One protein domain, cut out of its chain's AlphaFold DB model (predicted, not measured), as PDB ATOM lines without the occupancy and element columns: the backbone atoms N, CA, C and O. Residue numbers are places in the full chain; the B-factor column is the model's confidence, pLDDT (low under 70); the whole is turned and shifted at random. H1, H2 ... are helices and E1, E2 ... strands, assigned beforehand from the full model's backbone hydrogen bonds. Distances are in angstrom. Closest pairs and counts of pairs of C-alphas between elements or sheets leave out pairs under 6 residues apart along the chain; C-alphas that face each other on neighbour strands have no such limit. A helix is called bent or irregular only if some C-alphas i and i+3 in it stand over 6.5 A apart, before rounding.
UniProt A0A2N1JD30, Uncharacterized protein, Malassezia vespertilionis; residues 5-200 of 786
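What this domain is: This is residues 5 to 200 of the 786 residues of an uncharacterized protein of Malassezia vespertilionis (UniProt A0A2N1JD30). Two strongly twisted antiparallel sheets, E1 E2 E6 E5 and E4 E3 E7, make a sandwich, two sheets face to face, with their strands crossed at 46 degrees. H1, H3 and H4 gather at one end, where H1 and H4 lie farthest out, and the link E6 to E7 reaches the opposite end. The printed part has 196 residues, with four named helices and seven named strands in the order H1 E1 E2 H2 H3 E3 E4 E5 E6 E7 H4, a mixed class of helices and strands. It is compact, with a radius of gyration of the C-alphas of 18.9 A, yet elongated in outline, spanning 65 by 35 by 29 A.

Where its parts are: Find C-alpha 5 at (85.129, 69.805, 81.898); from there H1, residues 5 to 23, runs 26.8 A. E1 is residues 26 to 30, and E2, residues 47 to 55, is 25.7 A long. Next come H2, residues 77 to 82, and H3, residues 85 to 92. E3, residues 94 to 102, runs 26.8 A, and E4, residues 105 to 113, runs 24.9 A. E5 is residues 148 to 152; E6, residues 157 to 167, is 31.6 A long. From C-alpha 178 at (140.545, 72.285, 95.200), E7, residues 178 to 191, runs 41.2 A to H4, residues 192 to 198, which ends at C-alpha 198, (97.144, 68.608, 74.243).

How they stand to each other: Look first at the hairpin E1 and E2, where N 28 and O 53 are 2.9 A apart. E2 and E6 are antiparallel, with N 50 and O 164 at 2.8 A; in the hairpin E5 and E6, N 150 and O 159 are 2.9 A apart. In the other sheet, N 98 and O 110 are 2.9 A apart in the hairpin E3 and E4, and between the antiparallel neighbours E3 and E7, N 97 and O 185 are within hydrogen-bond range at 2.9 A. H1 is on this sheet at a height of 9.5 A, over E7 and along it at 1 degrees on the local plane. With residues 14 to 22 alone H1 touches H3, about perpendicular at 74 degrees, the closest C-alphas being those of Val 18 and Met 90, 5.7 A apart. With residues 7 to 15 alone it touches H4, at a steep tilt of 66 degrees, opposite ways; the closest C-alphas, of Ala 11 and Val 196, are 5.7 A apart. H3 only grazes the sheet E4 E3 E7 with residues 88 to 92. H2 is only just on the sheet E1 E2 E6 E5, with 5 pairs of C-alphas within 10 A, and only grazes it with residues 77 to 80. Every O i to N i+4 pair is within hydrogen-bond range in H1, H3 and H4; H2 has 0 of 2, with 2 of 3 O i to N i+3 pairs, and is irregular, C-alphas 78 and 81 being 7.0 A apart.

The domain as a whole: The farthest C-alphas, of Thr 5 and Gln 174, are 65.8 A apart. The printed part has no cut. The links E1 to E2, E2 to H2 and E4 to E5 are long; in the last, residues 128 to 133 stand free. The mean pLDDT of the printed part is 74.3, and 70 residues are under 70, among them residues 5 to 13, 67 to 82, 126 to 136 and 192 to 200.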
ATOM      1  N   THR A   5      85.097  70.280  80.503       55.22
ATOM      2  CA  THR A   5      85.129  69.805  81.898       55.22
ATOM      3  C   THR A   5      85.792  68.436  82.059       55.22
ATOM      4  O   THR A   5      86.482  68.212  83.051       55.22
ATOM      5  N   HIS A   6      85.622  67.531  81.091       55.75
ATOM      6  CA  HIS A   6      86.267  66.216  81.107       55.75
ATOM      7  C   HIS A   6      87.764  66.325  80.828       55.75
ATOM      8  O   HIS A   6      88.552  65.729  81.553       55.75
ATOM      9  N   ALA A   7      88.153  67.153  79.859       56.50
ATOM     10  CA  ALA A   7      89.558  67.400  79.554       56.50
ATOM     11  C   ALA A   7      90.309  68.047  80.724       56.50
ATOM     12  O   ALA A   7      91.446  67.691  81.014       56.50
ATOM     13  N   PHE A   8      89.656  68.960  81.451       61.72
ATOM     14  CA  PHE A   8      90.230  69.550  82.658       61.72
ATOM     15  C   PHE A   8      90.373  68.532  83.798       61.72
ATOM     16  O   PHE A   8      91.389  68.521  84.489       61.72
ATOM     17  N   ALA A   9      89.381  67.657  83.999       62.75
ATOM     18  CA  ALA A   9      89.463  66.593  85.000       62.75
ATOM     19  C   ALA A   9      90.573  65.576  84.674       62.75
ATOM     20  O   ALA A   9      91.296  65.149  85.572       62.75
ATOM     21  N   GLU A  10      90.740  65.240  83.396       66.75
ATOM     22  CA  GLU A  10      91.786  64.345  82.903       66.75
ATOM     23  C   GLU A  10      93.181  64.968  83.030       66.75
ATOM     24  O   GLU A  10      94.072  64.354  83.613       66.75
ATOM     25  N   ALA A  11      93.356  66.228  82.612       66.94
ATOM     26  CA  ALA A  11      94.607  66.969  82.789       66.94
ATOM     27  C   ALA A  11      95.005  67.093  84.268       66.94
ATOM     28  O   ALA A  11      96.183  67.008  84.608       66.94
ATOM     29  N   ARG A  12      94.016  67.270  85.152       68.31
ATOM     30  CA  ARG A  12      94.208  67.351  86.604       68.31
ATOM     31  C   ARG A  12      94.622  66.011  87.220       68.31
ATOM     32  O   ARG A  12      95.461  65.980  88.115       68.31
ATOM     33  N   ALA A  13      94.036  64.905  86.768       69.31
ATOM     34  CA  ALA A  13      94.449  63.572  87.207       69.31
ATOM     35  C   ALA A  13      95.876  63.262  86.732       69.31
ATOM     36  O   ALA A  13      96.719  62.829  87.516       69.31
ATOM     37  N   LEU A  14      96.172  63.588  85.471       73.69
ATOM     38  CA  LEU A  14      97.493  63.405  84.888       73.69
ATOM     39  C   LEU A  14      98.552  64.264  85.594       73.69
ATOM     40  O   LEU A  14      99.636  63.765  85.898       73.69
ATOM     41  N   SER A  15      98.252  65.527  85.921       72.38
ATOM     42  CA  SER A  15      99.182  66.397  86.653       72.38
ATOM     43  C   SER A  15      99.494  65.864  88.050       72.38
ATOM     44  O   SER A  15     100.659  65.842  88.450       72.38
ATOM     45  N   ALA A  16      98.482  65.377  88.775       70.50
ATOM     46  CA  ALA A  16      98.659  64.732  90.070       70.50
ATOM     47  C   ALA A  16      99.519  63.460  89.970       70.50
ATOM     48  O   ALA A  16     100.394  63.229  90.809       70.50
ATOM     49  N   ASP A  17      99.322  62.656  88.925       75.94
ATOM     50  CA  ASP A  17     100.080  61.428  88.699       75.94
ATOM     51  C   ASP A  17     101.550  61.691  88.367       75.94
ATOM     52  O   ASP A  17     102.429  61.071  88.975       75.94
ATOM     53  N   VAL A  18     101.825  62.645  87.473       79.06
ATOM     54  CA  VAL A  18     103.185  63.077  87.113       79.06
ATOM     55  C   VAL A  18     103.900  63.698  88.320       79.06
ATOM     56  O   VAL A  18     105.057  63.374  88.595       79.06
ATOM     57  N   ALA A  19     103.204  64.539  89.089       76.06
ATOM     58  CA  ALA A  19     103.745  65.156  90.298       76.06
ATOM     59  C   ALA A  19     104.098  64.112  91.371       76.06
ATOM     60  O   ALA A  19     105.188  64.162  91.947       76.06
ATOM     61  N   ALA A  20     103.221  63.131  91.607       75.06
ATOM     62  CA  ALA A  20     103.461  62.044  92.554       75.06
ATOM     63  C   ALA A  20     104.628  61.141  92.117       75.06
ATOM     64  O   ALA A  20     105.472  60.775  92.939       75.06
ATOM     65  N   LEU A  21     104.714  60.822  90.821       79.06
ATOM     66  CA  LEU A  21     105.813  60.044  90.247       79.06
ATOM     67  C   LEU A  21     107.163  60.747  90.465       79.06
ATOM     68  O   LEU A  21     108.127  60.130  90.925       79.06
ATOM     69  N   PHE A  22     107.220  62.055  90.211       82.38
ATOM     70  CA  PHE A  22     108.419  62.857  90.435       82.38
ATOM     71  C   PHE A  22     108.751  63.025  91.925       82.38
ATOM     72  O   PHE A  22     109.923  62.970  92.310       82.38
ATOM     73  N   ALA A  23     107.751  63.170  92.797       78.62
ATOM     74  CA  ALA A  23     107.945  63.244  94.246       78.62
ATOM     75  C   ALA A  23     108.519  61.940  94.836       78.62
ATOM     76  O   ALA A  23     109.349  61.992  95.744       78.62
ATOM     77  N   GLY A  24     108.156  60.781  94.278       76.00
ATOM     78  CA  GLY A  24     108.702  59.477  94.671       76.00
ATOM     79  C   GLY A  24     110.039  59.099  94.020       76.00
ATOM     80  O   GLY A  24     110.597  58.058  94.355       76.00
ATOM     81  N   SER A  25     110.554  59.901  93.082       85.19
ATOM     82  CA  SER A  25     111.807  59.597  92.373       85.19
ATOM     83  C   SER A  25     113.055  59.744  93.258       85.19
ATOM     84  O   SER A  25     113.019  60.347  94.328       85.19
ATOM     85  N   HIS A  26     114.187  59.213  92.811       88.75
ATOM     86  CA  HIS A  26     115.505  59.397  93.407       88.75
ATOM     87  C   HIS A  26     116.455  59.984  92.360       88.75
ATOM     88  O   HIS A  26     116.497  59.508  91.229       88.75
ATOM     89  N   ALA A  27     117.205  61.025  92.728       90.06
ATOM     90  CA  ALA A  27     118.140  61.702  91.834       90.06
ATOM     91  C   ALA A  27     119.578  61.513  92.320       90.06
ATOM     92  O   ALA A  27     119.880  61.804  93.479       90.06
ATOM     93  N   ALA A  28     120.459  61.102  91.415       90.56
ATOM     94  CA  ALA A  28     121.869  60.862  91.690       90.56
ATOM     95  C   ALA A  28     122.765  61.471  90.603       90.56
ATOM     96  O   ALA A  28     122.356  61.628  89.450       90.56
ATOM     97  N   ILE A  29     123.991  61.809  90.999       91.00
ATOM     98  CA  ILE A  29     125.075  62.234  90.110       91.00
ATOM     99  C   ILE A  29     126.158  61.170  90.221       91.00
ATOM    100  O   ILE A  29     126.595  60.874  91.333       91.00
ATOM    101  N   TYR A  30     126.593  60.631  89.089       89.12
ATOM    102  CA  TYR A  30     127.679  59.667  89.017       89.12
ATOM    103  C   TYR A  30     128.852  60.254  88.244       89.12
ATOM    104  O   TYR A  30     128.692  60.835  87.166       89.12
ATOM    105  N   LEU A  31     130.034  60.090  88.828       85.94
ATOM    106  CA  LEU A  31     131.313  60.299  88.172       85.94
ATOM    107  C   LEU A  31     131.869  58.947  87.744       85.94
ATOM    108  O   LEU A  31     131.544  57.933  88.365       85.94
ATOM    109  N   PRO A  32     132.656  58.910  86.663       79.31
ATOM    110  CA  PRO A  32     133.128  57.650  86.132       79.31
ATOM    111  C   PRO A  32     134.009  56.991  87.188       79.31
ATOM    112  O   PRO A  32     134.822  57.678  87.815       79.31
ATOM    113  N   PRO A  33     133.821  55.685  87.436       67.06
ATOM    114  CA  PRO A  33     134.569  55.000  88.470       67.06
ATOM    115  C   PRO A  33     136.055  55.116  88.142       67.06
ATOM    116  O   PRO A  33     136.485  54.777  87.036       67.06
ATOM    117  N   ALA A  34     136.843  55.603  89.099       60.00
ATOM    118  CA  ALA A  34     138.283  55.494  88.982       60.00
ATOM    119  C   ALA A  34     138.651  54.006  88.898       60.00
ATOM    120  O   ALA A  34     138.013  53.144  89.507       60.00
ATOM    121  N   VAL A  35     139.694  53.690  88.135       50.88
ATOM    122  CA  VAL A  35     140.184  52.311  87.984       50.88
ATOM    123  C   VAL A  35     140.647  51.732  89.341       50.88
ATOM    124  O   VAL A  35     140.665  50.515  89.528       50.88
ATOM    125  N   SER A  36     140.933  52.584  90.336       46.44
ATOM    126  CA  SER A  36     141.090  52.206  91.744       46.44
ATOM    127  C   SER A  36     139.765  52.315  92.516       46.44
ATOM    128  O   SER A  36     139.100  53.346  92.519       46.44
ATOM    129  N   LYS A  37     139.409  51.246  93.239       46.53
ATOM    130  CA  LYS A  37     138.147  51.108  93.993       46.53
ATOM    131  C   LYS A  37     137.924  52.130  95.119       46.53
ATOM    132  O   LYS A  37     136.809  52.185  95.629       46.53
ATOM    133  N   ASP A  38     138.941  52.904  95.496       42.38
ATOM    134  CA  ASP A  38     138.907  53.689  96.735       42.38
ATOM    135  C   ASP A  38     138.723  55.203  96.563       42.38
ATOM    136  O   ASP A  38     138.335  55.840  97.536       42.38
ATOM    137  N   GLU A  39     138.894  55.813  95.380       56.19
ATOM    138  CA  GLU A  39     138.613  57.254  95.220       56.19
ATOM    139  C   GLU A  39     138.223  57.626  93.779       56.19
ATOM    140  O   GLU A  39     139.030  57.506  92.862       56.19
ATOM    141  N   GLU A  40     137.009  58.152  93.577       62.94
ATOM    142  CA  GLU A  40     136.642  58.907  92.368       62.94
ATOM    143  C   GLU A  40     137.461  60.210  92.325       62.94
ATOM    144  O   GLU A  40     137.105  61.200  92.969       62.94
ATOM    145  N   GLN A  41     138.586  60.202  91.613       73.81
ATOM    146  CA  GLN A  41     139.480  61.356  91.501       73.81
ATOM    147  C   GLN A  41     139.173  62.149  90.231       73.81
ATOM    148  O   GLN A  41     138.984  61.572  89.164       73.81
ATOM    149  N   VAL A  42     139.138  63.477  90.352       82.38
ATOM    150  CA  VAL A  42     139.014  64.399  89.218       82.38
ATOM    151  C   VAL A  42     140.320  65.166  89.088       82.38
ATOM    152  O   VAL A  42     140.899  65.599  90.084       82.38
ATOM    153  N   TYR A  43     140.784  65.353  87.863       85.69
ATOM    154  CA  TYR A  43     142.035  66.033  87.573       85.69
ATOM    155  C   TYR A  43     141.798  67.376  86.872       85.69
ATOM    156  O   TYR A  43     140.820  67.551  86.142       85.69
ATOM    157  N   TYR A  44     142.688  68.347  87.090       86.06
ATOM    158  CA  TYR A  44     142.631  69.609  86.350       86.06
ATOM    159  C   TYR A  44     142.857  69.403  84.847       86.06
ATOM    160  O   TYR A  44     143.704  68.608  84.434       86.06
ATOM    161  N   ASP A  45     142.110  70.167  84.052       85.12
ATOM    162  CA  ASP A  45     142.052  70.157  82.586       85.12
ATOM    163  C   ASP A  45     141.630  68.813  81.957       85.12
ATOM    164  O   ASP A  45     141.690  68.655  80.731       85.12
ATOM    165  N   GLU A  46     141.159  67.866  82.775       86.56
ATOM    166  CA  GLU A  46     140.574  66.604  82.331       86.56
ATOM    167  C   GLU A  46     139.111  66.787  81.912       86.56
ATOM    168  O   GLU A  46     138.296  67.351  82.644       86.56
ATOM    169  N   LEU A  47     138.777  66.284  80.725       87.44
ATOM    170  CA  LEU A  47     137.412  66.152  80.239       87.44
ATOM    171  C   LEU A  47     136.795  64.886  80.828       87.44
ATOM    172  O   LEU A  47     137.154  63.779  80.436       87.44
ATOM    173  N   VAL A  48     135.855  65.047  81.756       87.12
ATOM    174  CA  VAL A  48     135.204  63.948  82.481       87.12
ATOM    175  C   VAL A  48     133.740  63.852  82.073       87.12
ATOM    176  O   VAL A  48     133.018  64.850  82.100       87.12
ATOM    177  N   ARG A  49     133.267  62.647  81.736       88.62
ATOM    178  CA  ARG A  49     131.843  62.409  81.481       88.62
ATOM    179  C   ARG A  49     131.086  62.200  82.783       88.62
ATOM    180  O   ARG A  49     131.344  61.242  83.497       88.62
ATOM    181  N   VAL A  50     130.108  63.053  83.061       90.75
ATOM    182  CA  VAL A  50     129.210  62.936  84.220       90.75
ATOM    183  C   VAL A  50     127.883  62.336  83.778       90.75
ATOM    184  O   VAL A  50     127.360  62.709  82.726       90.75
ATOM    185  N   GLN A  51     127.304  61.462  84.602       91.62
ATOM    186  CA  GLN A  51     125.955  60.939  84.406       91.62
ATOM    187  C   GLN A  51     125.011  61.459  85.496       91.62
ATOM    188  O   GLN A  51     125.290  61.371  86.690       91.62
ATOM    189  N   LEU A  52     123.868  61.992  85.082       93.06
ATOM    190  CA  LEU A  52     122.743  62.304  85.953       93.06
ATOM    191  C   LEU A  52     121.707  61.204  85.817       93.06
ATOM    192  O   LEU A  52     121.307  60.892  84.699       93.06
ATOM    193  N   VAL A  53     121.238  60.655  86.932       92.12
ATOM    194  CA  VAL A  53     120.227  59.597  86.927       92.12
ATOM    195  C   VAL A  53     119.022  60.029  87.743       92.12
ATOM    196  O   VAL A  53     119.158  60.460  88.888       92.12
ATOM    197  N   LEU A  54     117.839  59.871  87.154       92.12
ATOM    198  CA  LEU A  54     116.555  59.947  87.835       92.12
ATOM    199  C   LEU A  54     115.927  58.550  87.835       92.12
ATOM    200  O   LEU A  54     115.479  58.058  86.800       92.12
ATOM    201  N   GLN A  55     115.914  57.904  88.996       90.25
ATOM    202  CA  GLN A  55     115.265  56.614  89.204       90.25
ATOM    203  C   GLN A  55     113.842  56.836  89.711       90.25
ATOM    204  O   GLN A  55     113.625  57.524  90.705       90.25
ATOM    205  N   LEU A  56     112.863  56.267  89.023       87.44
ATOM    206  CA  LEU A  56     111.453  56.369  89.384       87.44
ATOM    207  C   LEU A  56     111.088  55.302  90.428       87.44
ATOM    208  O   LEU A  56     111.730  54.251  90.479       87.44
ATOM    209  N   PRO A  57     110.084  55.555  91.285       81.25
ATOM    210  CA  PRO A  57     109.688  54.606  92.319       81.25
ATOM    211  C   PRO A  57     109.168  53.297  91.706       81.25
ATOM    212  O   PRO A  57     108.443  53.309  90.714       81.25
ATOM    213  N   SER A  58     109.487  52.170  92.344       66.88
ATOM    214  CA  SER A  58     109.096  50.809  91.930       66.88
ATOM    215  C   SER A  58     107.641  50.441  92.246       66.88
ATOM    216  O   SER A  58     107.225  49.292  92.084       66.88
ATOM    217  N   VAL A  59     106.863  51.400  92.756       57.84
ATOM    218  CA  VAL A  59     105.524  51.158  93.301       57.84
ATOM    219  C   VAL A  59     104.590  50.652  92.190       57.84
ATOM    220  O   VAL A  59     104.506  51.269  91.123       57.84
ATOM    221  N   PRO A  60     103.862  49.544  92.418       46.94
ATOM    222  CA  PRO A  60     103.072  48.893  91.386       46.94
ATOM    223  C   PRO A  60     101.736  49.619  91.205       46.94
ATOM    224  O   PRO A  60     100.737  49.202  91.780       46.94
ATOM    225  N   SER A  61     101.688  50.707  90.433       49.97
ATOM    226  CA  SER A  61     100.391  51.219  89.944       49.97
ATOM    227  C   SER A  61     100.415  52.228  88.793       49.97
ATOM    228  O   SER A  61      99.373  52.382  88.164       49.97
ATOM    229  N   LYS A  62     101.521  52.930  88.493       58.09
ATOM    230  CA  LYS A  62     101.465  54.050  87.517       58.09
ATOM    231  C   LYS A  62     102.274  53.874  86.237       58.09
ATOM    232  O   LYS A  62     101.920  54.466  85.223       58.09
ATOM    233  N   LEU A  63     103.328  53.061  86.247       67.50
ATOM    234  CA  LEU A  63     104.119  52.789  85.047       67.50
ATOM    235  C   LEU A  63     104.139  51.282  84.771       67.50
ATOM    236  O   LEU A  63     104.671  50.537  85.597       67.50
ATOM    237  N   PRO A  64     103.565  50.813  83.648       71.00
ATOM    238  CA  PRO A  64     103.655  49.409  83.270       71.00
ATOM    239  C   PRO A  64     105.115  49.015  83.004       71.00
ATOM    240  O   PRO A  64     105.940  49.847  82.612       71.00
ATOM    241  N   SER A  65     105.438  47.741  83.225       70.19
ATOM    242  CA  SER A  65     106.675  47.152  82.710       70.19
ATOM    243  C   SER A  65     106.631  47.127  81.177       70.19
ATOM    244  O   SER A  65     105.538  46.984  80.620       70.19
ATOM    245  N   PRO A  66     107.776  47.224  80.481       72.38
ATOM    246  CA  PRO A  66     107.806  47.063  79.029       72.38
ATOM    247  C   PRO A  66     107.237  45.692  78.623       72.38
ATOM    248  O   PRO A  66     107.458  44.697  79.315       72.38
ATOM    249  N   GLU A  67     106.502  45.639  77.506       62.66
ATOM    250  CA  GLU A  67     105.860  44.409  77.002       62.66
ATOM    251  C   GLU A  67     106.880  43.300  76.679       62.66
ATOM    252  O   GLU A  67     106.565  42.115  76.779       62.66
ATOM    253  N   HIS A  68     108.121  43.689  76.369       61.03
ATOM    254  CA  HIS A  68     109.275  42.807  76.222       61.03
ATOM    255  C   HIS A  68     110.260  43.127  77.354       61.03
ATOM    256  O   HIS A  68     110.919  44.165  77.336       61.03
ATOM    257  N   ALA A  69     110.356  42.252  78.357       53.38
ATOM    258  CA  ALA A  69     111.214  42.439  79.535       53.38
ATOM    259  C   ALA A  69     112.729  42.318  79.245       53.38
ATOM    260  O   ALA A  69     113.536  42.320  80.175       53.38
ATOM    261  N   ASP A  70     113.120  42.254  77.971       53.94
ATOM    262  CA  ASP A  70     114.507  42.158  77.523       53.94
ATOM    263  C   ASP A  70     115.146  43.550  77.449       53.94
ATOM    264  O   ASP A  70     115.439  44.063  76.373       53.94
ATOM    265  N   GLY A  71     115.326  44.187  78.611       53.59
ATOM    266  CA  GLY A  71     116.269  45.298  78.797       53.59
ATOM    267  C   GLY A  71     116.197  46.433  77.769       53.59
ATOM    268  O   GLY A  71     117.245  46.963  77.405       53.59
ATOM    269  N   ALA A  72     114.999  46.783  77.280       60.31
ATOM    270  CA  ALA A  72     114.827  47.760  76.208       60.31
ATOM    271  C   ALA A  72     115.468  49.105  76.586       60.31
ATOM    272  O   ALA A  72     115.004  49.808  77.488       60.31
ATOM    273  N   TRP A  73     116.560  49.427  75.898       67.75
ATOM    274  CA  TRP A  73     117.296  50.670  76.061       67.75
ATOM    275  C   TRP A  73     116.810  51.666  75.007       67.75
ATOM    276  O   TRP A  73     116.889  51.399  73.809       67.75
ATOM    277  N   VAL A  74     116.304  52.822  75.442       69.81
ATOM    278  CA  VAL A  74     115.893  53.912  74.545       69.81
ATOM    279  C   VAL A  74     116.948  55.011  74.608       69.81
ATOM    280  O   VAL A  74     116.926  55.830  75.524       69.81
ATOM    281  N   GLU A  75     117.885  55.003  73.655       67.56
ATOM    282  CA  GLU A  75     118.967  56.004  73.555       67.56
ATOM    283  C   GLU A  75     118.447  57.351  73.037       67.56
ATOM    284  O   GLU A  75     118.827  58.410  73.540       67.56
ATOM    285  N   ASP A  76     117.507  57.290  72.090       67.06
ATOM    286  CA  ASP A  76     117.085  58.427  71.277       67.06
ATOM    287  C   ASP A  76     115.567  58.617  71.239       67.06
ATOM    288  O   ASP A  76     114.770  57.699  71.449       67.06
ATOM    289  N   PHE A  77     115.156  59.835  70.873       63.97
ATOM    290  CA  PHE A  77     113.748  60.226  70.787       63.97
ATOM    291  C   PHE A  77     112.923  59.411  69.787       63.97
ATOM    292  O   PHE A  77     111.712  59.285  69.952       63.97
ATOM    293  N   SER A  78     113.550  58.831  68.763       63.62
ATOM    294  CA  SER A  78     112.882  57.934  67.813       63.62
ATOM    295  C   SER A  78     112.373  56.648  68.480       63.62
ATOM    296  O   SER A  78     111.371  56.088  68.038       63.62
ATOM    297  N   GLY A  79     113.003  56.212  69.578       63.56
ATOM    298  CA  GLY A  79     112.574  55.067  70.384       63.56
ATOM    299  C   GLY A  79     111.523  55.400  71.450       63.56
ATOM    300  O   GLY A  79     110.962  54.489  72.057       63.56
ATOM    301  N   CYS A  80     111.191  56.682  71.662       64.19
ATOM    302  CA  CYS A  80     110.241  57.112  72.697       64.19
ATOM    303  C   CYS A  80     108.810  56.586  72.500       64.19
ATOM    304  O   CYS A  80     108.059  56.540  73.469       64.19
ATOM    305  N   ALA A  81     108.437  56.138  71.296       62.78
ATOM    306  CA  ALA A  81     107.139  55.501  71.046       62.78
ATOM    307  C   ALA A  81     106.922  54.210  71.865       62.78
ATOM    308  O   ALA A  81     105.789  53.761  72.007       62.78
ATOM    309  N   GLN A  82     107.994  53.622  72.406       68.56
ATOM    310  CA  GLN A  82     107.957  52.422  73.248       68.56
ATOM    311  C   GLN A  82     107.832  52.739  74.751       68.56
ATOM    312  O   GLN A  82     107.729  51.823  75.567       68.56
ATOM    313  N   LEU A  83     107.869  54.021  75.140       75.12
ATOM    314  CA  LEU A  83     107.808  54.440  76.540       75.12
ATOM    315  C   LEU A  83     106.358  54.597  77.026       75.12
ATOM    316  O   LEU A  83     105.487  54.993  76.250       75.12
ATOM    317  N   PRO A  84     106.086  54.373  78.327       80.06
ATOM    318  CA  PRO A  84     104.774  54.651  78.896       80.06
ATOM    319  C   PRO A  84     104.356  56.122  78.704       80.06
ATOM    320  O   PRO A  84     105.173  57.019  78.933       80.06
ATOM    321  N   PRO A  85     103.081  56.407  78.382       78.69
ATOM    322  CA  PRO A  85     102.613  57.766  78.096       78.69
ATOM    323  C   PRO A  85     102.819  58.724  79.276       78.69
ATOM    324  O   PRO A  85     103.260  59.852  79.086       78.69
ATOM    325  N   LEU A  86     102.615  58.251  80.510       79.75
ATOM    326  CA  LEU A  86     102.852  59.047  81.718       79.75
ATOM    327  C   LEU A  86     104.328  59.467  81.870       79.75
ATOM    328  O   LEU A  86     104.620  60.574  82.325       79.75
ATOM    329  N   LEU A  87     105.264  58.598  81.470       82.81
ATOM    330  CA  LEU A  87     106.695  58.904  81.479       82.81
ATOM    331  C   LEU A  87     107.038  59.947  80.412       82.81
ATOM    332  O   LEU A  87     107.821  60.856  80.681       82.81
ATOM    333  N   LEU A  88     106.428  59.847  79.229       81.81
ATOM    334  CA  LEU A  88     106.592  60.839  78.168       81.81
ATOM    335  C   LEU A  88     106.127  62.216  78.632       81.81
ATOM    336  O   LEU A  88     106.908  63.159  78.536       81.81
ATOM    337  N   THR A  89     104.935  62.327  79.221       80.50
ATOM    338  CA  THR A  89     104.440  63.621  79.704       80.50
ATOM    339  C   THR A  89     105.323  64.197  80.811       80.50
ATOM    340  O   THR A  89     105.627  65.388  80.804       80.50
ATOM    341  N   MET A  90     105.832  63.360  81.725       85.31
ATOM    342  CA  MET A  90     106.808  63.813  82.721       85.31
ATOM    343  C   MET A  90     108.077  64.368  82.060       85.31
ATOM    344  O   MET A  90     108.553  65.425  82.463       85.31
ATOM    345  N   LEU A  91     108.628  63.675  81.056       85.62
ATOM    346  CA  LEU A  91     109.837  64.097  80.343       85.62
ATOM    347  C   LEU A  91     109.623  65.360  79.492       85.62
ATOM    348  O   LEU A  91     110.568  66.129  79.331       85.62
ATOM    349  N   ASP A  92     108.420  65.582  78.952       82.38
ATOM    350  CA  ASP A  92     108.034  66.815  78.237       82.38
ATOM    351  C   ASP A  92     108.045  68.037  79.157       82.38
ATOM    352  O   ASP A  92     108.534  69.105  78.789       82.38
ATOM    353  N   SER A  93     107.586  67.855  80.391       82.69
ATOM    354  CA  SER A  93     107.548  68.895  81.418       82.69
ATOM    355  C   SER A  93     108.852  69.039  82.217       82.69
ATOM    356  O   SER A  93     108.944  69.907  83.090       82.69
ATOM    357  N   LEU A  94     109.864  68.201  81.971       86.75
ATOM    358  CA  LEU A  94     111.089  68.156  82.769       86.75
ATOM    359  C   LEU A  94     112.191  69.057  82.199       86.75
ATOM    360  O   LEU A  94     112.548  69.008  81.023       86.75
ATOM    361  N   GLN A  95     112.815  69.823  83.087       87.69
ATOM    362  CA  GLN A  95     114.044  70.560  82.834       87.69
ATOM    363  C   GLN A  95     115.141  70.037  83.756       87.69
ATOM    364  O   GLN A  95     114.985  70.006  84.976       87.69
ATOM    365  N   VAL A  96     116.280  69.654  83.186       89.50
ATOM    366  CA  VAL A  96     117.426  69.146  83.947       89.50
ATOM    367  C   VAL A  96     118.568  70.129  83.813       89.50
ATOM    368  O   VAL A  96     118.917  70.528  82.709       89.50
ATOM    369  N   LYS A  97     119.165  70.537  84.929       90.06
ATOM    370  CA  LYS A  97     120.326  71.429  84.943       90.06
ATOM    371  C   LYS A  97     121.412  70.841  85.826       90.06
ATOM    372  O   LYS A  97     121.119  70.403  86.932       90.06
ATOM    373  N   ILE A  98     122.658  70.911  85.377       91.25
ATOM    374  CA  ILE A  98     123.844  70.678  86.203       91.25
ATOM    375  C   ILE A  98     124.696  71.940  86.226       91.25
ATOM    376  O   ILE A  98     124.855  72.623  85.214       91.25
ATOM    377  N   SER A  99     125.235  72.266  87.390       90.50
ATOM    378  CA  SER A  99     126.208  73.336  87.561       90.50
ATOM    379  C   SER A  99     127.362  72.866  88.425       90.50
ATOM    380  O   SER A  99     127.134  72.235  89.458       90.50
ATOM    381  N   GLY A 100     128.576  73.205  88.012       88.81
ATOM    382  CA  GLY A 100     129.785  72.996  88.797       88.81
ATOM    383  C   GLY A 100     130.234  74.291  89.461       88.81
ATOM    384  O   GLY A 100     130.199  75.355  88.837       88.81
ATOM    385  N   THR A 101     130.679  74.204  90.708       87.69
ATOM    386  CA  THR A 101     131.436  75.258  91.385       87.69
ATOM    387  C   THR A 101     132.797  74.714  91.805       87.69
ATOM    388  O   THR A 101     132.897  73.612  92.333       87.69
ATOM    389  N   LEU A 102     133.857  75.480  91.564       86.31
ATOM    390  CA  LEU A 102     135.227  75.145  91.948       86.31
ATOM    391  C   LEU A 102     135.709  76.184  92.956       86.31
ATOM    392  O   LEU A 102     135.728  77.372  92.633       86.31
ATOM    393  N   ALA A 103     136.064  75.766  94.175       81.44
ATOM    394  CA  ALA A 103     136.448  76.686  95.258       81.44
ATOM    395  C   ALA A 103     135.464  77.873  95.402       81.44
ATOM    396  O   ALA A 103     135.856  79.040  95.457       81.44
ATOM    397  N   SER A 104     134.161  77.562  95.376       77.12
ATOM    398  CA  SER A 104     133.042  78.520  95.437       77.12
ATOM    399  C   SER A 104     132.878  79.465  94.234       77.12
ATOM    400  O   SER A 104     131.998  80.325  94.263       77.12
ATOM    401  N   LYS A 105     133.648  79.304  93.151       81.31
ATOM    402  CA  LYS A 105     133.453  80.042  91.891       81.31
ATOM    403  C   LYS A 105     132.610  79.224  90.907       81.31
ATOM    404  O   LYS A 105     132.885  78.036  90.745       81.31
ATOM    405  N   PRO A 106     131.599  79.814  90.244       84.44
ATOM    406  CA  PRO A 106     130.818  79.113  89.231       84.44
ATOM    407  C   PRO A 106     131.701  78.760  88.036       84.44
ATOM    408  O   PRO A 106     132.447  79.606  87.547       84.44
ATOM    409  N   LEU A 107     131.609  77.510  87.588       82.69
ATOM    410  CA  LEU A 107     132.472  76.963  86.550       82.69
ATOM    411  C   LEU A 107     131.725  76.766  85.233       82.69
ATOM    412  O   LEU A 107     132.091  77.331  84.210       82.69
ATOM    413  N   PHE A 108     130.645  75.992  85.277       84.62
ATOM    414  CA  PHE A 108     129.801  75.719  84.121       84.62
ATOM    415  C   PHE A 108     128.345  75.563  84.550       84.62
ATOM    416  O   PHE A 108     128.040  75.296  85.719       84.62
ATOM    417  N   ALA A 109     127.441  75.699  83.583       85.56
ATOM    418  CA  ALA A 109     126.034  75.381  83.742       85.56
ATOM    419  C   ALA A 109     125.502  74.761  82.446       85.56
ATOM    420  O   ALA A 109     125.356  75.454  81.438       85.56
ATOM    421  N   LYS A 110     125.168  73.472  82.505       87.19
ATOM    422  CA  LYS A 110     124.571  72.727  81.395       87.19
ATOM    423  C   LYS A 110     123.103  72.463  81.673       87.19
ATOM    424  O   LYS A 110     122.709  72.298  82.831       87.19
ATOM    425  N   GLN A 111     122.289  72.459  80.628       88.06
ATOM    426  CA  GLN A 111     120.861  72.213  80.723       88.06
ATOM    427  C   GLN A 111     120.402  71.254  79.626       88.06
ATOM    428  O   GLN A 111     120.888  71.282  78.501       88.06
ATOM    429  N   TRP A 112     119.419  70.437  79.970       87.12
ATOM    430  CA  TRP A 112     118.599  69.687  79.040       87.12
ATOM    431  C   TRP A 112     117.137  70.111  79.215       87.12
ATOM    432  O   TRP A 112     116.640  70.245  80.340       87.12
ATOM    433  N   MET A 113     116.466  70.372  78.096       79.81
ATOM    434  CA  MET A 113     115.031  70.640  78.011       79.81
ATOM    435  C   MET A 113     114.508  70.007  76.732       79.81
ATOM    436  O   MET A 113     115.107  70.181  75.671       79.81
ATOM    437  N   ARG A 114     113.364  69.333  76.817       71.12
ATOM    438  CA  ARG A 114     112.787  68.629  75.670       71.12
ATOM    439  C   ARG A 114     112.303  69.561  74.548       71.12
ATOM    440  O   ARG A 114     112.316  69.172  73.388       71.12
ATOM    441  N   SER A 115     111.943  70.808  74.859       57.31
ATOM    442  CA  SER A 115     111.274  71.732  73.928       57.31
ATOM    443  C   SER A 115     112.197  72.629  73.077       57.31
ATOM    444  O   SER A 115     111.713  73.614  72.522       57.31
ATOM    445  N   GLY A 116     113.511  72.368  73.005       51.38
ATOM    446  CA  GLY A 116     114.484  73.311  72.417       51.38
ATOM    447  C   GLY A 116     115.359  72.796  71.264       51.38
ATOM    448  O   GLY A 116     115.751  73.588  70.411       51.38
ATOM    449  N   SER A 117     115.667  71.497  71.208       45.91
ATOM    450  CA  SER A 117     116.504  70.884  70.162       45.91
ATOM    451  C   SER A 117     116.365  69.354  70.172       45.91
ATOM    452  O   SER A 117     116.180  68.784  71.247       45.91
ATOM    453  N   PRO A 118     116.508  68.654  69.029       45.88
ATOM    454  CA  PRO A 118     116.425  67.193  68.946       45.88
ATOM    455  C   PRO A 118     117.749  66.534  69.368       45.88
ATOM    456  O   PRO A 118     118.336  65.756  68.625       45.88
ATOM    457  N   SER A 119     118.279  66.888  70.535       55.53
ATOM    458  CA  SER A 119     119.506  66.284  71.059       55.53
ATOM    459  C   SER A 119     119.158  65.101  71.953       55.53
ATOM    460  O   SER A 119     118.377  65.288  72.890       55.53
ATOM    461  N   ALA A 120     119.771  63.939  71.697       67.81
ATOM    462  CA  ALA A 120     119.847  62.776  72.590       67.81
ATOM    463  C   ALA A 120     119.984  63.189  74.071       67.81
ATOM    464  O   ALA A 120     120.342  64.335  74.330       67.81
ATOM    465  N   PHE A 121     119.705  62.314  75.049       80.69
ATOM    466  CA  PHE A 121     119.740  62.596  76.505       80.69
ATOM    467  C   PHE A 121     121.120  63.118  77.013       80.69
ATOM    468  O   PHE A 121     121.839  62.478  77.776       80.69
ATOM    469  N   VAL A 122     121.490  64.325  76.596       85.38
ATOM    470  CA  VAL A 122     122.814  64.941  76.625       85.38
ATOM    471  C   VAL A 122     122.630  66.377  77.094       85.38
ATOM    472  O   VAL A 122     121.777  67.119  76.602       85.38
ATOM    473  N   LEU A 123     123.414  66.766  78.088       83.50
ATOM    474  CA  LEU A 123     123.365  68.080  78.714       83.50
ATOM    475  C   LEU A 123     124.163  69.069  77.865       83.50
ATOM    476  O   LEU A 123     125.380  68.942  77.735       83.50
ATOM    477  N   LEU A 124     123.480  70.073  77.321       78.25
ATOM    478  CA  LEU A 124     124.085  71.091  76.469       78.25
ATOM    479  C   LEU A 124     124.464  72.330  77.281       78.25
ATOM    480  O   LEU A 124     123.811  72.673  78.270       78.25
ATOM    481  N   ASP A 125     125.523  73.022  76.867       73.50
ATOM    482  CA  ASP A 125     125.930  74.276  77.498       73.50
ATOM    483  C   ASP A 125     124.887  75.378  77.267       73.50
ATOM    484  O   ASP A 125     124.415  75.606  76.153       73.50
ATOM    485  N   LYS A 126     124.520  76.095  78.340       61.47
ATOM    486  CA  LYS A 126     123.579  77.228  78.253       61.47
ATOM    487  C   LYS A 126     124.133  78.407  77.451       61.47
ATOM    488  O   LYS A 126     123.364  79.226  76.951       61.47
ATOM    489  N   MET A 127     125.455  78.534  77.412       47.44
ATOM    490  CA  MET A 127     126.167  79.628  76.762       47.44
ATOM    491  C   MET A 127     126.461  79.191  75.328       47.44
ATOM    492  O   MET A 127     127.184  78.224  75.116       47.44
ATOM    493  N   HIS A 128     125.850  79.868  74.355       37.66
ATOM    494  CA  HIS A 128     126.072  79.630  72.930       37.66
ATOM    495  C   HIS A 128     127.567  79.515  72.592       37.66
ATOM    496  O   HIS A 128     128.335  80.418  72.908       37.66
ATOM    497  N   GLY A 129     127.927  78.435  71.891       36.25
ATOM    498  CA  GLY A 129     129.022  78.385  70.923       36.25
ATOM    499  C   GLY A 129     130.364  78.954  71.371       36.25
ATOM    500  O   GLY A 129     130.803  79.969  70.839       36.25
ATOM    501  N   ALA A 130     131.067  78.253  72.252       32.75
ATOM    502  CA  ALA A 130     132.517  78.206  72.128       32.75
ATOM    503  C   ALA A 130     132.850  76.857  71.481       32.75
ATOM    504  O   ALA A 130     132.552  75.832  72.094       32.75
ATOM    505  N   PRO A 131     133.423  76.813  70.265       36.66
ATOM    506  CA  PRO A 131     134.124  75.622  69.839       36.66
ATOM    507  C   PRO A 131     135.372  75.575  70.719       36.66
ATOM    508  O   PRO A 131     136.376  76.228  70.439       36.66
ATOM    509  N   TYR A 132     135.292  74.876  71.848       44.28
ATOM    510  CA  TYR A 132     136.511  74.242  72.311       44.28
ATOM    511  C   TYR A 132     136.921  73.274  71.202       44.28
ATOM    512  O   TYR A 132     136.067  72.723  70.506       44.28
ATOM    513  N   ASP A 133     138.223  73.135  71.001       45.62
ATOM    514  CA  ASP A 133     138.877  72.173  70.106       45.62
ATOM    515  C   ASP A 133     138.611  70.719  70.605       45.62
ATOM    516  O   ASP A 133     139.520  69.912  70.806       45.62
ATOM    517  N   ASP A 134     137.344  70.409  70.904       50.12
ATOM    518  CA  ASP A 134     136.817  69.196  71.533       50.12
ATOM    519  C   ASP A 134     136.837  68.006  70.572       50.12
ATOM    520  O   ASP A 134     136.724  66.866  71.014       50.12
ATOM    521  N   ASP A 135     137.079  68.237  69.278       51.75
ATOM    522  CA  ASP A 135     137.157  67.177  68.269       51.75
ATOM    523  C   ASP A 135     138.323  66.197  68.508       51.75
ATOM    524  O   ASP A 135     138.361  65.126  67.901       51.75
ATOM    525  N   VAL A 136     139.266  66.516  69.407       62.72
ATOM    526  CA  VAL A 136     140.420  65.647  69.699       62.72
ATOM    527  C   VAL A 136     140.341  64.945  71.061       62.72
ATOM    528  O   VAL A 136     140.990  63.913  71.249       62.72
ATOM    529  N   ARG A 137     139.566  65.457  72.026       73.19
ATOM    530  CA  ARG A 137     139.535  64.895  73.388       73.19
ATOM    531  C   ARG A 137     138.502  63.779  73.496       73.19
ATOM    532  O   ARG A 137     137.364  63.912  73.058       73.19
ATOM    533  N   VAL A 138     138.878  62.680  74.142       80.56
ATOM    534  CA  VAL A 138     137.947  61.604  74.498       80.56
ATOM    535  C   VAL A 138     137.602  61.756  75.979       80.56
ATOM    536  O   VAL A 138     138.503  61.625  76.806       80.56
ATOM    537  N   PRO A 139     136.331  62.022  76.340       81.00
ATOM    538  CA  PRO A 139     135.937  62.151  77.737       81.00
ATOM    539  C   PRO A 139     136.316  60.908  78.545       81.00
ATOM    540  O   PRO A 139     136.009  59.778  78.146       81.00
ATOM    541  N   PHE A 140     136.935  61.107  79.704       80.75
ATOM    542  CA  PHE A 140     137.164  60.036  80.663       80.75
ATOM    543  C   PHE A 140     135.817  59.433  81.080       80.75
ATOM    544  O   PHE A 140     134.868  60.153  81.405       80.75
ATOM    545  N   GLY A 141     135.715  58.103  81.016       75.38
ATOM    546  CA  GLY A 141     134.466  57.391  81.282       75.38
ATOM    547  C   GLY A 141     133.443  57.411  80.144       75.38
ATOM    548  O   GLY A 141     132.282  57.091  80.390       75.38
ATOM    549  N   LYS A 142     133.840  57.746  78.903       78.75
ATOM    550  CA  LYS A 142     132.953  57.704  77.723       78.75
ATOM    551  C   LYS A 142     132.158  56.396  77.616       78.75
ATOM    552  O   LYS A 142     130.961  56.458  77.359       78.75
ATOM    553  N   ASP A 143     132.819  55.263  77.853       78.75
ATOM    554  CA  ASP A 143     132.227  53.920  77.760       78.75
ATOM    555  C   ASP A 143     131.528  53.480  79.059       78.75
ATOM    556  O   ASP A 143     130.751  52.528  79.053       78.75
ATOM    557  N   ALA A 144     131.797  54.159  80.181       78.50
ATOM    558  CA  ALA A 144     131.231  53.816  81.486       78.50
ATOM    559  C   ALA A 144     129.769  54.264  81.622       78.50
ATOM    560  O   ALA A 144     129.011  53.671  82.388       78.50
ATOM    561  N   PHE A 145     129.369  55.303  80.881       84.50
ATOM    562  CA  PHE A 145     128.041  55.891  80.985       84.50
ATOM    563  C   PHE A 145     127.309  55.926  79.655       84.50
ATOM    564  O   PHE A 145     127.748  56.540  78.683       84.50
ATOM    565  N   GLN A 146     126.119  55.340  79.674       80.94
ATOM    566  CA  GLN A 146     125.148  55.414  78.596       80.94
ATOM    567  C   GLN A 146     124.036  56.394  78.981       80.94
ATOM    568  O   GLN A 146     123.708  56.564  80.160       80.94
ATOM    569  N   HIS A 147     123.474  57.068  77.986       86.75
ATOM    570  CA  HIS A 147     122.344  57.973  78.156       86.75
ATOM    571  C   HIS A 147     121.081  57.337  77.588       86.75
ATOM    572  O   HIS A 147     121.157  56.454  76.734       86.75
ATOM    573  N   GLY A 148     119.924  57.774  78.077       87.44
ATOM    574  CA  GLY A 148     118.641  57.241  77.644       87.44
ATOM    575  C   GLY A 148     117.763  56.757  78.787       87.44
ATOM    576  O   GLY A 148     117.987  57.059  79.963       87.44
ATOM    577  N   VAL A 149     116.733  56.005  78.418       86.75
ATOM    578  CA  VAL A 149     115.760  55.427  79.343       86.75
ATOM    579  C   VAL A 149     115.939  53.918  79.396       86.75
ATOM    580  O   VAL A 149     116.035  53.259  78.363       86.75
ATOM    581  N   THR A 150     115.931  53.376  80.609       86.69
ATOM    582  CA  THR A 150     115.984  51.938  80.867       86.69
ATOM    583  C   THR A 150     114.961  51.503  81.896       86.69
ATOM    584  O   THR A 150     114.509  52.287  82.732       86.69
ATOM    585  N   TYR A 151     114.622  50.219  81.857       84.81
ATOM    586  CA  TYR A 151     113.848  49.562  82.897       84.81
ATOM    587  C   TYR A 151     114.737  48.573  83.655       84.81
ATOM    588  O   TYR A 151     115.217  47.593  83.089       84.81
ATOM    589  N   GLU A 152     114.964  48.829  84.943       81.69
ATOM    590  CA  GLU A 152     115.696  47.925  85.825       81.69
ATOM    591  C   GLU A 152     114.748  46.833  86.327       81.69
ATOM    592  O   GLU A 152     113.862  47.088  87.145       81.69
ATOM    593  N   THR A 153     114.932  45.608  85.835       78.12
ATOM    594  CA  THR A 153     114.067  44.456  86.136       78.12
ATOM    595  C   THR A 153     114.142  44.027  87.602       78.12
ATOM    596  O   THR A 153     113.113  43.688  88.188       78.12
ATOM    597  N   GLU A 154     115.325  44.093  88.217       79.94
ATOM    598  CA  GLU A 154     115.541  43.726  89.625       79.94
ATOM    599  C   GLU A 154     114.843  44.694  90.585       79.94
ATOM    600  O   GLU A 154     114.117  44.274  91.488       79.94
ATOM    601  N   ALA A 155     115.006  45.999  90.355       76.62
ATOM    602  CA  ALA A 155     114.357  47.040  91.146       76.62
ATOM    603  C   ALA A 155     112.906  47.306  90.717       76.62
ATOM    604  O   ALA A 155     112.199  48.037  91.408       76.62
ATOM    605  N   LYS A 156     112.463  46.739  89.585       80.31
ATOM    606  CA  LYS A 156     111.171  47.013  88.931       80.31
ATOM    607  C   LYS A 156     110.921  48.509  88.740       80.31
ATOM    608  O   LYS A 156     109.820  49.002  88.981       80.31
ATOM    609  N   ALA A 157     111.957  49.236  88.338       83.62
ATOM    610  CA  ALA A 157     111.968  50.691  88.312       83.62
ATOM    611  C   ALA A 157     112.469  51.216  86.966       83.62
ATOM    612  O   ALA A 157     113.445  50.719  86.409       83.62
ATOM    613  N   TRP A 158     111.826  52.268  86.470       85.94
ATOM    614  CA  TRP A 158     112.316  53.020  85.319       85.94
ATOM    615  C   TRP A 158     113.458  53.950  85.746       85.94
ATOM    616  O   TRP A 158     113.370  54.621  86.777       85.94
ATOM    617  N   LYS A 159     114.520  54.010  84.946       89.19
ATOM    618  CA  LYS A 159     115.666  54.901  85.128       89.19
ATOM    619  C   LYS A 159     115.839  55.766  83.892       89.19
ATOM    620  O   LYS A 159     115.816  55.270  82.770       89.19
ATOM    621  N   VAL A 160     116.043  57.058  84.110       90.50
ATOM    622  CA  VAL A 160     116.377  58.013  83.053       90.50
ATOM    623  C   VAL A 160     117.767  58.561  83.328       90.50
ATOM    624  O   VAL A 160     118.024  59.046  84.431       90.50
ATOM    625  N   ALA A 161     118.656  58.462  82.345       91.25
ATOM    626  CA  ALA A 161     120.044  58.875  82.445       91.25
ATOM    627  C   ALA A 161     120.375  59.956  81.411       91.25
ATOM    628  O   ALA A 161     120.127  59.783  80.217       91.25
ATOM    629  N   TRP A 162     120.994  61.044  81.868       91.88
ATOM    630  CA  TRP A 162     121.558  62.093  81.021       91.88
ATOM    631  C   TRP A 162     123.070  62.135  81.181       91.88
ATOM    632  O   TRP A 162     123.567  61.987  82.296       91.88
ATOM    633  N   VAL A 163     123.799  62.396  80.099       90.31
ATOM    634  CA  VAL A 163     125.262  62.555  80.143       90.31
ATOM    635  C   VAL A 163     125.680  63.984  79.828       90.31
ATOM    636  O   VAL A 163     125.037  64.678  79.045       90.31
ATOM    637  N   GLY A 164     126.768  64.441  80.434       88.12
ATOM    638  CA  GLY A 164     127.375  65.726  80.112       88.12
ATOM    639  C   GLY A 164     128.864  65.709  80.400       88.12
ATOM    640  O   GLY A 164     129.283  65.252  81.460       88.12
ATOM    641  N   ASP A 165     129.652  66.224  79.463       87.56
ATOM    642  CA  ASP A 165     131.105  66.280  79.604       87.56
ATOM    643  C   ASP A 165     131.504  67.587  80.309       87.56
ATOM    644  O   ASP A 165     130.981  68.658  79.986       87.56
ATOM    645  N   VAL A 166     132.371  67.515  81.320       87.00
ATOM    646  CA  VAL A 166     132.749  68.648  82.180       87.00
ATOM    647  C   VAL A 166     134.266  68.735  82.321       87.00
ATOM    648  O   VAL A 166     134.947  67.715  82.281       87.00
ATOM    649  N   VAL A 167     134.791  69.945  82.515       85.75
ATOM    650  CA  VAL A 167     136.232  70.197  82.692       85.75
ATOM    651  C   VAL A 167     136.435  71.136  83.869       85.75
ATOM    652  O   VAL A 167     135.781  72.176  83.930       85.75
ATOM    653  N   ALA A 168     137.356  70.798  84.774       84.88
ATOM    654  CA  ALA A 168     137.844  71.697  85.818       84.88
ATOM    655  C   ALA A 168     139.154  72.364  85.354       84.88
ATOM    656  O   ALA A 168     140.180  71.695  85.336       84.88
ATOM    657  N   PRO A 169     139.159  73.652  84.974       81.94
ATOM    658  CA  PRO A 169     140.338  74.322  84.447       81.94
ATOM    659  C   PRO A 169     141.373  74.565  85.543       81.94
ATOM    660  O   PRO A 169     141.018  74.946  86.667       81.94
ATOM    661  N   LEU A 170     142.652  74.395  85.210       75.19
ATOM    662  CA  LEU A 170     143.744  74.709  86.126       75.19
ATOM    663  C   LEU A 170     143.786  76.228  86.414       75.19
ATOM    664  O   LEU A 170     143.903  77.034  85.484       75.19
ATOM    665  N   PRO A 171     143.703  76.670  87.686       68.31
ATOM    666  CA  PRO A 171     143.849  78.082  88.015       68.31
ATOM    667  C   PRO A 171     145.270  78.581  87.710       68.31
ATOM    668  O   PRO A 171     146.259  77.874  87.863       68.31
ATOM    669  N   SER A 172     145.391  79.856  87.332       59.75
ATOM    670  CA  SER A 172     146.674  80.501  87.000       59.75
ATOM    671  C   SER A 172     147.631  80.690  88.194       59.75
ATOM    672  O   SER A 172     148.780  81.111  88.002       59.75
ATOM    673  N   MET A 173     147.165  80.392  89.412       53.81
ATOM    674  CA  MET A 173     147.911  80.399  90.673       53.81
ATOM    675  C   MET A 173     147.995  78.987  91.260       53.81
ATOM    676  O   MET A 173     147.166  78.149  90.933       53.81
ATOM    677  N   GLN A 174     149.022  78.773  92.093       57.06
ATOM    678  CA  GLN A 174     149.596  77.489  92.519       57.06
ATOM    679  C   GLN A 174     148.661  76.256  92.486       57.06
ATOM    680  O   GLN A 174     147.544  76.323  93.002       57.06
ATOM    681  N   PRO A 175     149.155  75.116  91.961       61.97
ATOM    682  CA  PRO A 175     148.393  73.893  91.705       61.97
ATOM    683  C   PRO A 175     148.108  73.116  93.004       61.97
ATOM    684  O   PRO A 175     148.649  72.040  93.245       61.97
ATOM    685  N   GLY A 176     147.301  73.700  93.888       75.06
ATOM    686  CA  GLY A 176     146.791  73.033  95.083       75.06
ATOM    687  C   GLY A 176     145.580  72.152  94.777       75.06
ATOM    688  O   GLY A 176     144.975  72.252  93.713       75.06
ATOM    689  N   ILE A 177     145.204  71.314  95.741       83.12
ATOM    690  CA  ILE A 177     143.944  70.564  95.694       83.12
ATOM    691  C   ILE A 177     142.787  71.548  95.903       83.12
ATOM    692  O   ILE A 177     142.810  72.334  96.855       83.12
ATOM    693  N   ALA A 178     141.771  71.501  95.042       85.44
ATOM    694  CA  ALA A 178     140.545  72.285  95.200       85.44
ATOM    695  C   ALA A 178     139.311  71.389  95.270       85.44
ATOM    696  O   ALA A 178     139.299  70.297  94.721       85.44
ATOM    697  N   SER A 179     138.240  71.880  95.890       86.88
ATOM    698  CA  SER A 179     136.963  71.166  95.925       86.88
ATOM    699  C   SER A 179     136.073  71.590  94.752       86.88
ATOM    700  O   SER A 179     135.770  72.780  94.588       86.88
ATOM    701  N   LEU A 180     135.671  70.612  93.938       88.50
ATOM    702  CA  LEU A 180     134.636  70.704  92.915       88.50
ATOM    703  C   LEU A 180     133.313  70.219  93.504       88.50
ATOM    704  O   LEU A 180     133.170  69.063  93.896       88.50
ATOM    705  N   GLN A 181     132.317  71.094  93.505       90.88
ATOM    706  CA  GLN A 181     130.955  70.757  93.880       90.88
ATOM    707  C   GLN A 181     130.078  70.746  92.629       90.88
ATOM    708  O   GLN A 181     129.874  71.764  91.970       90.88
ATOM    709  N   LEU A 182     129.531  69.578  92.312       91.62
ATOM    710  CA  LEU A 182     128.551  69.403  91.251       91.62
ATOM    711  C   LEU A 182     127.166  69.428  91.875       91.62
ATOM    712  O   LEU A 182     126.871  68.661  92.785       91.62
ATOM    713  N   THR A 183     126.309  70.314  91.386       92.25
ATOM    714  CA  THR A 183     124.917  70.421  91.819       92.25
ATOM    715  C   THR A 183     124.020  70.228  90.615       92.25
ATOM    716  O   THR A 183     124.116  70.981  89.647       92.25
ATOM    717  N   SER A 184     123.129  69.244  90.676       92.81
ATOM    718  CA  SER A 184     122.085  69.064  89.673       92.81
ATOM    719  C   SER A 184     120.720  69.428  90.241       92.81
ATOM    720  O   SER A 184     120.412  69.118  91.394       92.81
ATOM    721  N   SER A 185     119.900  70.070  89.419       89.94
ATOM    722  CA  SER A 185     118.506  70.374  89.702       89.94
ATOM    723  C   SER A 185     117.617  69.832  88.591       89.94
ATOM    724  O   SER A 185     117.779  70.205  87.428       89.94
ATOM    725  N   PHE A 186     116.654  69.009  88.976       88.44
ATOM    726  CA  PHE A 186     115.561  68.534  88.144       88.44
ATOM    727  C   PHE A 186     114.347  69.394  88.479       88.44
ATOM    728  O   PHE A 186     113.943  69.439  89.641       88.44
ATOM    729  N   ALA A 187     113.810  70.117  87.507       85.06
ATOM    730  CA  ALA A 187     112.640  70.968  87.661       85.06
ATOM    731  C   ALA A 187     111.524  70.440  86.762       85.06
ATOM    732  O   ALA A 187     111.658  70.432  85.542       85.06
ATOM    733  N   LEU A 188     110.445  69.971  87.373       82.69
ATOM    734  CA  LEU A 188     109.240  69.536  86.690       82.69
ATOM    735  C   LEU A 188     108.262  70.713  86.654       82.69
ATOM    736  O   LEU A 188     107.776  71.135  87.702       82.69
ATOM    737  N   ASN A 189     107.998  71.220  85.452       82.25
ATOM    738  CA  ASN A 189     107.118  72.356  85.199       82.25
ATOM    739  C   ASN A 189     105.807  71.854  84.596       82.25
ATOM    740  O   ASN A 189     105.724  71.608  83.394       82.25
ATOM    741  N   ILE A 190     104.789  71.696  85.433       74.38
ATOM    742  CA  ILE A 190     103.461  71.290  84.987       74.38
ATOM    743  C   ILE A 190     102.633  72.545  84.725       74.38
ATOM    744  O   ILE A 190     102.331  73.292  85.656       74.38
ATOM    745  N   ASP A 191     102.242  72.748  83.469       73.19
ATOM    746  CA  ASP A 191     101.248  73.742  83.072       73.19
ATOM    747  C   ASP A 191      99.944  73.027  82.697       73.19
ATOM    748  O   ASP A 191      99.839  72.396  81.642       73.19
ATOM    749  N   MET A 192      98.928  73.125  83.562       67.31
ATOM    750  CA  MET A 192      97.626  72.522  83.276       67.31
ATOM    751  C   MET A 192      96.979  73.092  82.008       67.31
ATOM    752  O   MET A 192      96.270  72.366  81.316       67.31
ATOM    753  N   ALA A 193      97.207  74.366  81.674       64.06
ATOM    754  CA  ALA A 193      96.630  74.963  80.473       64.06
ATOM    755  C   ALA A 193      97.246  74.368  79.199       64.06
ATOM    756  O   ALA A 193      96.544  74.213  78.200       64.06
ATOM    757  N   GLN A 194      98.530  74.007  79.241       69.19
ATOM    758  CA  GLN A 194      99.192  73.294  78.153       69.19
ATOM    759  C   GLN A 194      98.664  71.858  78.028       69.19
ATOM    760  O   GLN A 194      98.259  71.462  76.938       69.19
ATOM    761  N   LEU A 195      98.557  71.121  79.140       67.94
ATOM    762  CA  LEU A 195      98.039  69.744  79.138       67.94
ATOM    763  C   LEU A 195      96.593  69.656  78.624       67.94
ATOM    764  O   LEU A 195      96.259  68.763  77.853       67.94
ATOM    765  N   VAL A 196      95.730  70.611  78.989       63.16
ATOM    766  CA  VAL A 196      94.341  70.667  78.491       63.16
ATOM    767  C   VAL A 196      94.284  70.921  76.980       63.16
ATOM    768  O   VAL A 196      93.392  70.400  76.312       63.16
ATOM    769  N   ARG A 197      95.226  71.698  76.425       62.41
ATOM    770  CA  ARG A 197      95.326  71.924  74.972       62.41
ATOM    771  C   ARG A 197      95.775  70.670  74.224       62.41
ATOM    772  O   ARG A 197      95.323  70.459  73.107       62.41
ATOM    773  N   GLU A 198      96.641  69.861  74.828       65.81
ATOM    774  CA  GLU A 198      97.144  68.608  74.243       65.81
ATOM    775  C   GLU A 198      96.082  67.490  74.228       65.81
ATOM    776  O   GLU A 198      96.148  66.601  73.385       65.81
ATOM    777  N   ILE A 199      95.059  67.562  75.089       64.12
ATOM    778  CA  ILE A 199      93.947  66.589  75.179       64.12
ATOM    779  C   ILE A 199      92.873  66.796  74.073       64.12
ATOM    780  O   ILE A 199      91.806  66.187  74.098       64.12
ATOM    781  N   ASP A 200      93.145  67.613  73.046       49.09
ATOM    782  CA  ASP A 200      92.246  67.835  71.892       49.09
ATOM    783  C   ASP A 200      90.820  68.264  72.315       49.09
ATOM    784  O   ASP A 200      89.790  67.895  71.734       49.09
TER     785      ASP A 200